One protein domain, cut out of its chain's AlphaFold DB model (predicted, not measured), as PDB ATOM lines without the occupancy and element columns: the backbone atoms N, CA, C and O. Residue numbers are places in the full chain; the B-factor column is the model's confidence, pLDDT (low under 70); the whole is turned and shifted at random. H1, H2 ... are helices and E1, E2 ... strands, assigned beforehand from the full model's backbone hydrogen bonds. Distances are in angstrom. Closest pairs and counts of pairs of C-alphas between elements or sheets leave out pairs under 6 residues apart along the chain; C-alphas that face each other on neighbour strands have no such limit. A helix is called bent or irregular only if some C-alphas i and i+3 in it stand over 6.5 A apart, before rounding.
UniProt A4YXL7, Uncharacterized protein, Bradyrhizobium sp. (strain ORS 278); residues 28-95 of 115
ATOM      1  N   ASP A  28     226.397 206.569 266.310       87.12
ATOM      2  CA  ASP A  28     226.932 207.732 265.612       87.12
ATOM      3  C   ASP A  28     227.021 207.497 264.098       87.12
ATOM      4  O   ASP A  28     226.492 208.292 263.321       87.12
ATOM      5  N   ALA A  29     227.596 206.378 263.655       88.88
ATOM      6  CA  ALA A  29     227.697 206.017 262.242       88.88
ATOM      7  C   ALA A  29     226.318 205.749 261.617       88.88
ATOM      8  O   ALA A  29     226.075 206.033 260.436       88.88
ATOM      9  N   PHE A  30     225.387 205.192 262.392       89.12
ATOM     10  CA  PHE A  30     224.004 205.025 261.964       89.12
ATOM     11  C   PHE A  30     223.302 206.375 261.791       89.12
ATOM     12  O   PHE A  30     222.758 206.637 260.714       89.12
ATOM     13  N   ALA A  31     223.366 207.247 262.800       91.62
ATOM     14  CA  ALA A  31     222.766 208.577 262.758       91.62
ATOM     15  C   ALA A  31     223.382 209.447 261.653       91.62
ATOM     16  O   ALA A  31     222.646 210.093 260.909       91.62
ATOM     17  N   ALA A  32     224.703 209.386 261.463       91.88
ATOM     18  CA  ALA A  32     225.405 210.082 260.389       91.88
ATOM     19  C   ALA A  32     224.857 209.706 259.008       91.88
ATOM     20  O   ALA A  32     224.550 210.578 258.201       91.88
ATOM     21  N   GLN A  33     224.668 208.412 258.743       92.00
ATOM     22  CA  GLN A  33     224.190 207.956 257.438       92.00
ATOM     23  C   GLN A  33     222.686 208.180 257.238       92.00
ATOM     24  O   GLN A  33     222.259 208.513 256.135       92.00
ATOM     25  N   LYS A  34     221.868 207.900 258.257       92.69
ATOM     26  CA  LYS A  34     220.406 207.804 258.104       92.69
ATOM     27  C   LYS A  34     219.660 209.078 258.464       92.69
ATOM     28  O   LYS A  34     218.552 209.255 257.977       92.69
ATOM     29  N   LEU A  35     220.256 209.942 259.280       94.06
ATOM     30  CA  LEU A  35     219.629 211.171 259.750       94.06
ATOM     31  C   LEU A  35     220.442 212.396 259.329       94.06
ATOM     32  O   LEU A  35     219.966 213.210 258.551       94.06
ATOM     33  N   PHE A  36     221.690 212.524 259.773       94.94
ATOM     34  CA  PHE A  36     222.463 213.748 259.549       94.94
ATOM     35  C   PHE A  36     222.816 213.965 258.074       94.94
ATOM     36  O   PHE A  36     222.668 215.079 257.577       94.94
ATOM     37  N   GLY A  37     223.189 212.904 257.354       95.12
ATOM     38  CA  GLY A  37     223.500 212.949 255.925       95.12
ATOM     39  C   GLY A  37     222.360 213.529 255.077       95.12
ATOM     40  O   GLY A  37     222.577 214.547 254.423       95.12
ATOM     41  N   PRO A  38     221.140 212.955 255.115       95.62
ATOM     42  CA  PRO A  38     219.988 213.491 254.384       95.62
ATOM     43  C   PRO A  38     219.635 214.946 254.727       95.62
ATOM     44  O   PRO A  38     219.206 215.690 253.851       95.62
ATOM     45  N   LEU A  39     219.848 215.379 255.976       95.69
ATOM     46  CA  LEU A  39     219.600 216.763 256.404       95.69
ATOM     47  C   LEU A  39     220.789 217.714 256.139       95.69
ATOM     48  O   LEU A  39     220.739 218.904 256.483       95.69
ATOM     49  N   GLY A  40     221.880 217.215 255.549       95.56
ATOM     50  CA  GLY A  40     223.094 217.989 255.296       95.56
ATOM     51  C   GLY A  40     223.721 218.540 256.579       95.56
ATOM     52  O   GLY A  40     224.174 219.684 256.604       95.56
ATOM     53  N   ILE A  41     223.659 217.776 257.669       96.19
ATOM     54  CA  ILE A  41     224.284 218.098 258.953       96.19
ATOM     55  C   ILE A  41     225.662 217.435 258.962       96.19
ATOM     56  O   ILE A  41     225.766 216.212 258.905       96.19
ATOM     57  N   THR A  42     226.720 218.242 259.009       92.00
ATOM     58  CA  THR A  42     228.106 217.758 258.867       92.00
ATOM     59  C   THR A  42     228.971 217.994 260.097       92.00
ATOM     60  O   THR A  42     230.015 217.366 260.225       92.00
ATOM     61  N   ASP A  43     228.573 218.914 260.976       92.88
ATOM     62  CA  ASP A  43     229.328 219.295 262.171       92.88
ATOM     63  C   ASP A  43     228.576 218.815 263.417       92.88
ATOM     64  O   ASP A  43     227.635 219.465 263.884       92.88
ATOM     65  N   VAL A  44     228.942 217.618 263.879       93.62
ATOM     66  CA  VAL A  44     228.294 216.900 264.980       93.62
ATOM     67  C   VAL A  44     229.359 216.405 265.945       93.62
ATOM     68  O   VAL A  44     230.311 215.745 265.539       93.62
ATOM     69  N   GLU A  45     229.154 216.666 267.230       92.31
ATOM     70  CA  GLU A  45     229.931 216.062 268.311       92.31
ATOM     71  C   GLU A  45     228.975 215.251 269.190       92.31
ATOM     72  O   GLU A  45     227.922 215.748 269.590       92.31
ATOM     73  N   TRP A  46     229.327 214.001 269.496       92.12
ATOM     74  CA  TRP A  46     228.539 213.149 270.385       92.12
ATOM     75  C   TRP A  46     229.422 212.620 271.506       92.12
ATOM     76  O   TRP A  46     230.341 211.840 271.275       92.12
ATOM     77  N   LEU A  47     229.161 213.085 272.726       90.69
ATOM     78  CA  LEU A  47     229.972 212.736 273.887       90.69
ATOM     79  C   LEU A  47     229.707 211.311 274.379       90.69
ATOM     80  O   LEU A  47     228.565 210.846 274.389       90.69
ATOM     81  N   SER A  48     230.760 210.681 274.894       87.12
ATOM     82  CA  SER A  48     230.710 209.411 275.625       87.12
ATOM     83  C   SER A  48     230.853 209.648 277.132       87.12
ATOM     84  O   SER A  48     231.373 210.679 277.572       87.12
ATOM     85  N   PHE A  49     230.403 208.690 277.946       83.94
ATOM     86  CA  PHE A  49     230.650 208.729 279.390       83.94
ATOM     87  C   PHE A  49     232.105 208.379 279.725       83.94
ATOM     88  O   PHE A  49     232.737 207.622 278.985       83.94
ATOM     89  N   PRO A  50     232.646 208.877 280.853       84.38
ATOM     90  CA  PRO A  50     233.974 208.487 281.312       84.38
ATOM     91  C   PRO A  50     234.103 206.962 281.417       84.38
ATOM     92  O   PRO A  50     233.285 206.312 282.062       84.38
ATOM     93  N   GLY A  51     235.136 206.402 280.786       84.44
ATOM     94  CA  GLY A  51     235.377 204.957 280.761       84.44
ATOM     95  C   GLY A  51     234.587 204.186 279.701       84.44
ATOM     96  O   GLY A  51     234.742 202.972 279.627       84.44
ATOM     97  N   ASN A  52     233.789 204.866 278.871       78.38
ATOM     98  CA  ASN A  52     233.036 204.251 277.784       78.38
ATOM     99  C   ASN A  52     233.511 204.769 276.422       78.38
ATOM    100  O   ASN A  52     233.703 205.971 276.237       78.38
ATOM    101  N   THR A  53     233.665 203.865 275.456       80.44
ATOM    102  CA  THR A  53     234.033 204.232 274.078       80.44
ATOM    103  C   THR A  53     232.801 204.623 273.262       80.44
ATOM    104  O   THR A  53     232.890 205.449 272.360       80.44
ATOM    105  N   GLU A  54     231.633 204.074 273.601       83.38
ATOM    106  CA  GLU A  54     230.395 204.319 272.863       83.38
ATOM    107  C   GLU A  54     229.758 205.674 273.212       83.38
ATOM    108  O   GLU A  54     229.735 206.049 274.396       83.38
ATOM    109  N   PRO A  55     229.180 206.374 272.216       86.25
ATOM    110  CA  PRO A  55     228.434 207.607 272.437       86.25
ATOM    111  C   PRO A  55     227.259 207.409 273.397       86.25
ATOM    112  O   PRO A  55     226.550 206.400 273.359       86.25
ATOM    113  N   ALA A  56     226.991 208.413 274.228       88.25
ATOM    114  CA  ALA A  56     225.847 208.410 275.127       88.25
ATOM    115  C   ALA A  56     224.532 208.562 274.339       88.25
ATOM    116  O   ALA A  56     224.092 209.670 274.069       88.25
ATOM    117  N   ALA A  57     223.846 207.473 273.995       85.12
ATOM    118  CA  ALA A  57     222.644 207.531 273.147       85.12
ATOM    119  C   ALA A  57     221.531 208.480 273.651       85.12
ATOM    120  O   ALA A  57     220.778 209.032 272.852       85.12
ATOM    121  N   PHE A  58     221.426 208.683 274.968       85.94
ATOM    122  CA  PHE A  58     220.397 209.525 275.586       85.94
ATOM    123  C   PHE A  58     220.822 210.986 275.821       85.94
ATOM    124  O   PHE A  58     219.991 211.792 276.239       85.94
ATOM    125  N   ALA A  59     222.098 211.340 275.622       87.56
ATOM    126  CA  ALA A  59     222.636 212.653 275.981       87.56
ATOM    127  C   ALA A  59     223.877 213.035 275.153       87.56
ATOM    128  O   ALA A  59     224.374 212.276 274.336       87.56
ATOM    129  N   GLY A  60     224.408 214.241 275.352       90.06
ATOM    130  CA  GLY A  60     225.731 214.596 274.827       90.06
ATOM    131  C   GLY A  60     225.819 214.834 273.315       90.06
ATOM    132  O   GLY A  60     226.915 215.115 272.838       90.06
ATOM    133  N   LEU A  61     224.705 214.773 272.578       93.62
ATOM    134  CA  LEU A  61     224.644 215.202 271.182       93.62
ATOM    135  C   LEU A  61     224.711 216.733 271.102       93.62
ATOM    136  O   LEU A  61     223.855 217.438 271.640       93.62
ATOM    137  N   ARG A  62     225.725 217.247 270.411       94.38
ATOM    138  CA  ARG A  62     225.964 218.673 270.191       94.38
ATOM    139  C   ARG A  62     225.893 218.984 268.705       94.38
ATOM    140  O   ARG A  62     226.567 218.367 267.885       94.38
ATOM    141  N   LEU A  63     225.064 219.972 268.387       95.69
ATOM    142  CA  LEU A  63     224.787 220.437 267.034       95.69
ATOM    143  C   LEU A  63     224.817 221.962 267.006       95.69
ATOM    144  O   LEU A  63     224.516 222.625 268.003       95.69
ATOM    145  N   ARG A  64     225.086 222.534 265.832       96.62
ATOM    146  CA  ARG A  64     224.823 223.958 265.608       96.62
ATOM    147  C   ARG A  64     223.315 224.213 265.748       96.62
ATOM    148  O   ARG A  64     222.524 223.404 265.260       96.62
ATOM    149  N   PRO A  65     222.878 225.361 266.301       96.56
ATOM    150  CA  PRO A  65     221.448 225.658 266.456       96.56
ATOM    151  C   PRO A  65     220.649 225.550 265.149       96.56
ATOM    152  O   PRO A  65     219.501 225.118 265.147       96.56
ATOM    153  N   ARG A  66     221.276 225.897 264.018       97.00
ATOM    154  CA  ARG A  66     220.664 225.790 262.685       97.00
ATOM    155  C   ARG A  66     220.405 224.344 262.277       97.00
ATOM    156  O   ARG A  66     219.377 224.075 261.675       97.00
ATOM    157  N   ASP A  67     221.309 223.430 262.610       97.25
ATOM    158  CA  ASP A  67     221.161 222.007 262.299       97.25
ATOM    159  C   ASP A  67     220.147 221.338 263.229       97.25
ATOM    160  O   ASP A  67     219.334 220.534 262.775       97.25
ATOM    161  N   LEU A  68     220.099 221.756 264.498       96.00
ATOM    162  CA  LEU A  68     219.033 221.354 265.414       96.00
ATOM    163  C   LEU A  68     217.650 221.804 264.907       96.00
ATOM    164  O   LEU A  68     216.695 221.031 264.951       96.00
ATOM    165  N   ALA A  69     217.539 223.022 264.364       96.94
ATOM    166  CA  ALA A  69     216.287 223.513 263.787       96.94
ATOM    167  C   ALA A  69     215.805 222.660 262.599       96.94
ATOM    168  O   ALA A  69     214.598 222.488 262.431       96.94
ATOM    169  N   LYS A  70     216.716 222.065 261.815       97.12
ATOM    170  CA  LYS A  70     216.341 221.136 260.736       97.12
ATOM    171  C   LYS A  70     215.658 219.878 261.276       97.12
ATOM    172  O   LYS A  70     214.710 219.408 260.660       97.12
ATOM    173  N   LEU A  71     216.083 219.364 262.436       95.81
ATOM    174  CA  LEU A  71     215.408 218.239 263.096       95.81
ATOM    175  C   LEU A  71     213.988 218.619 263.533       95.81
ATOM    176  O   LEU A  71     213.058 217.842 263.341       95.81
ATOM    177  N   GLY A  72     213.796 219.832 264.059       95.62
ATOM    178  CA  GLY A  72     212.458 220.349 264.365       95.62
ATOM    179  C   GLY A  72     211.578 220.452 263.116       95.62
ATOM    180  O   GLY A  72     210.449 219.968 263.110       95.62
ATOM    181  N   GLN A  73     212.119 221.009 262.031       97.06
ATOM    182  CA  GLN A  73     211.417 221.111 260.751       97.06
ATOM    183  C   GLN A  73     211.065 219.737 260.167       97.06
ATOM    184  O   GLN A  73     209.971 219.567 259.640       97.06
ATOM    185  N   LEU A  74     211.959 218.752 260.291       97.62
ATOM    186  CA  LEU A  74     211.709 217.371 259.883       97.62
ATOM    187  C   LEU A  74     210.494 216.785 260.612       97.62
ATOM    188  O   LEU A  74     209.653 216.147 259.986       97.62
ATOM    189  N   MET A  75     210.381 217.023 261.922       96.94
ATOM    190  CA  MET A  75     209.237 216.562 262.714       96.94
ATOM    191  C   MET A  75     207.938 217.275 262.317       96.94
ATOM    192  O   MET A  75     206.899 216.631 262.238       96.94
ATOM    193  N   LEU A  76     207.990 218.577 262.016       95.88
ATOM    194  CA  LEU A  76     206.829 219.331 261.517       95.88
ATOM    195  C   LEU A  76     206.384 218.895 260.113       95.88
ATOM    196  O   LEU A  76     205.232 219.106 259.748       95.88
ATOM    197  N   ALA A  77     207.291 218.310 259.332       97.19
ATOM    198  CA  ALA A  77     207.047 217.828 257.977       97.19
ATOM    199  C   ALA A  77     206.778 216.311 257.919       97.19
ATOM    200  O   ALA A  77     207.076 215.674 256.908       97.19
ATOM    201  N   ASP A  78     206.278 215.709 259.006       96.75
ATOM    202  CA  ASP A  78     205.964 214.273 259.099       96.75
ATOM    203  C   ASP A  78     207.135 213.355 258.693       96.75
ATOM    204  O   ASP A  78     206.960 212.265 258.139       96.75
ATOM    205  N   GLY A  79     208.365 213.803 258.959       96.44
ATOM    206  CA  GLY A  79     209.589 213.070 258.657       96.44
ATOM    207  C   GLY A  79     210.031 213.130 257.191       96.44
ATOM    208  O   GLY A  79     210.930 212.375 256.805       96.44
ATOM    209  N   SER A  80     209.420 214.000 256.384       97.56
ATOM    210  CA  SER A  80     209.818 214.285 255.005       97.56
ATOM    211  C   SER A  80     210.852 215.411 254.949       97.56
ATOM    212  O   SER A  80     210.721 216.437 255.616       97.56
ATOM    213  N   TRP A  81     211.884 215.229 254.132       97.19
ATOM    214  CA  TRP A  81     212.914 216.229 253.874       97.19
ATOM    215  C   TRP A  81     213.299 216.208 252.400       97.19
ATOM    216  O   TRP A  81     213.672 215.161 251.875       97.19
ATOM    217  N   ASP A  82     213.197 217.360 251.738       94.56
ATOM    218  CA  ASP A  82     213.569 217.542 250.325       94.56
ATOM    219  C   ASP A  82     212.977 216.472 249.380       94.56
ATOM    220  O   ASP A  82     213.644 215.909 248.516       94.56
ATOM    221  N   GLY A  83     211.705 216.117 249.598       94.06
ATOM    222  CA  GLY A  83     210.995 215.109 248.801       94.06
ATOM    223  C   GLY A  83     211.320 213.649 249.145       94.06
ATOM    224  O   GLY A  83     210.779 212.748 248.505       94.06
ATOM    225  N   SER A  84     212.154 213.393 250.158       95.12
ATOM    226  CA  SER A  84     212.502 212.050 250.629       95.12
ATOM    227  C   SER A  84     211.983 211.784 252.043       95.12
ATOM    228  O   SER A  84     212.047 212.641 252.923       95.12
ATOM    229  N   GLN A  85     211.490 210.569 252.290       96.94
ATOM    230  CA  GLN A  85     211.035 210.153 253.618       96.94
ATOM    231  C   GLN A  85     212.234 209.704 254.466       96.94
ATOM    232  O   GLN A  85     212.722 208.583 254.316       96.94
ATOM    233  N   VAL A  86     212.689 210.562 255.380       96.75
ATOM    234  CA  VAL A  86     213.826 210.266 256.271       96.75
ATOM    235  C   VAL A  86     213.368 209.496 257.512       96.75
ATOM    236  O   VAL A  86     213.993 208.512 257.902       96.75
ATOM    237  N   VAL A  87     212.245 209.902 258.110       96.19
ATOM    238  CA  VAL A  87     211.635 209.240 259.276       96.19
ATOM    239  C   VAL A  87     210.201 208.864 258.920       96.19
ATOM    240  O   VAL A  87     209.505 209.717 258.396       96.19
ATOM    241  N   PRO A  88     209.702 207.641 259.168       97.12
ATOM    242  CA  PRO A  88     208.332 207.281 258.799       97.12
ATOM    243  C   PRO A  88     207.285 208.187 259.466       97.12
ATOM    244  O   PRO A  88     207.288 208.312 260.688       97.12
ATOM    245  N   ALA A  89     206.326 208.716 258.698       95.75
ATOM    246  CA  ALA A  89     205.265 209.593 259.215       95.75
ATOM    247  C   ALA A  89     204.502 208.990 260.412       95.75
ATOM    248  O   ALA A  89     204.241 209.663 261.404       95.75
ATOM    249  N   ARG A  90     204.232 207.675 260.382       95.88
ATOM    250  CA  ARG A  90     203.601 206.958 261.509       95.88
ATOM    251  C   ARG A  90     204.405 207.035 262.811       95.88
ATOM    252  O   ARG A  90     203.824 207.005 263.887       95.88
ATOM    253  N   TRP A  91     205.734 207.072 262.708       95.44
ATOM    254  CA  TRP A  91     206.618 207.163 263.863       95.44
ATOM    255  C   TRP A  91     206.598 208.585 264.411       95.44
ATOM    256  O   TRP A  91     206.400 208.750 265.605       95.44
ATOM    257  N   VAL A  92     206.673 209.595 263.535       96.25
ATOM    258  CA  VAL A  92     206.546 211.009 263.924       96.25
ATOM    259  C   VAL A  92     205.233 211.248 264.664       96.25
ATOM    260  O   VAL A  92     205.262 211.734 265.791       96.25
ATOM    261  N   ALA A  93     204.111 210.798 264.095       94.00
ATOM    262  CA  ALA A  93     202.796 210.916 264.716       94.00
ATOM    263  C   ALA A  93     202.731 210.248 266.101       94.00
ATOM    264  O   ALA A  93     202.158 210.817 267.024       94.00
ATOM    265  N   GLY A  94     203.332 209.064 266.267       94.38
ATOM    266  CA  GLY A  94     203.400 208.379 267.561       94.38
ATOM    267  C   GLY A  94     204.330 209.061 268.570       94.38
ATOM    268  O   GLY A  94     204.044 209.048 269.760       94.38
ATOM    269  N   SER A  95     205.419 209.680 268.110       91.56
ATOM    270  CA  SER A  95     206.391 210.381 268.958       91.56
ATOM    271  C   SER A  95     205.925 211.762 269.415       91.56
ATOM    272  O   SER A  95     206.375 212.232 270.456       91.56
TER     273      SER A  95
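AT A GLANCE: This is residues 28 to 95 of the 115 residues of an uncharacterized protein of Bradyrhizobium sp. (strain ORS 278) (UniProt A4YXL7). The domain has the shape of a wide V: one arm is the hairpin of strands E1 and E2 with its long loop, the other arm is helix H2, and the two arms meet at the tight link between E2 and H2. H1 lies to one side of the V, over its opening, while a small turn at residues 80 to 85 and the short helix H3 lie at the far end of the H2 arm; the contacts between these parts are few. The printed part has 68 residues with three named helices and two named strands, in the order H1, E1, E2, H2, H3; the sheet, in the order E1 - E2, is antiparallel, and the class is mostly helix. The whole is only just compact, close to loose, with a radius of gyration of the C-alphas of 13.0 A. Its outline is elongated, with spans of 40 by 24 by 19 A.

HOW THE PARTS SIT: The printed part begins with H1, residues 28 to 36, which touches no helix. A short link of 7 residues leads from H1 to E1, residues 44 to 46. The closest C-alphas of H1 and E1 are those of Asp 28 and Trp 46, 7.4 A apart. A long link of 14 residues then joins E1 to E2, residues 61 to 63, and the two strands form a hairpin. They are antiparallel neighbours, with 163 degrees between their N-to-C directions. The C-alphas of Glu 45 and Arg 62 face each other at 5.1 A, and those of Trp 46 and Leu 61 at 4.5 A. Across this pair, N 62 and O 45 are within hydrogen-bond range at 2.8 A, and N 45 and O 62 at 3.2 A. One residue, Arg 64, makes the tight link from E2 to H2, residues 65 to 76. H1 is apart from E2 and from H2. After a long link of 12 residues comes H3, residues 89 to 95. H2 and H3 are close but not clearly touching, with 1 pair of C-alphas within 8 A; their closest C-alphas are those of Met 75 and Val 92, 6.3 A apart. Their lines are about perpendicular, but only just, at 72 degrees. H3 is apart from H1 and from both strands. In H2 and H3 every O i to N i+4 pair is within hydrogen-bond range, and in H1 4 of 5 are.

IN THESE COORDINATES: H1 begins at Asp 28, with its C-alpha at (226.932, 207.732, 265.612), and measures 9.6 A from first to last C-alpha. It is neither bent nor irregular, but only just: C-alphas 33 and 36 are 6.4 A apart. E1 measures 6.6 A and E2 6.7 A. H2, the longest helix with 12 residues, measures 16.7 A and begins at C-alpha 65, at (221.448, 225.658, 266.456). H3 measures 9.8 A and ends at Ser 95, with its C-alpha at (206.391, 210.381, 268.958).

THE WHOLE: The two C-alphas farthest apart are those of Gly 51 and Gly 83, 41.5 A. Two links are long: residues 47 to 60, whose C-alphas lie 11 to 25 A from the mean of all C-alphas, and residues 77 to 88, whose C-alphas lie 10 to 17 A from it. Within the second, residues 80 to 81 pair with residues 84 to 85, antiparallel. The first and last printed C-alphas, of Asp 28 and Ser 95, are 21.0 A apart. The printed part has no cut. The mean pLDDT of the printed part of this predicted model is 92.9, and no printed residue is under 70.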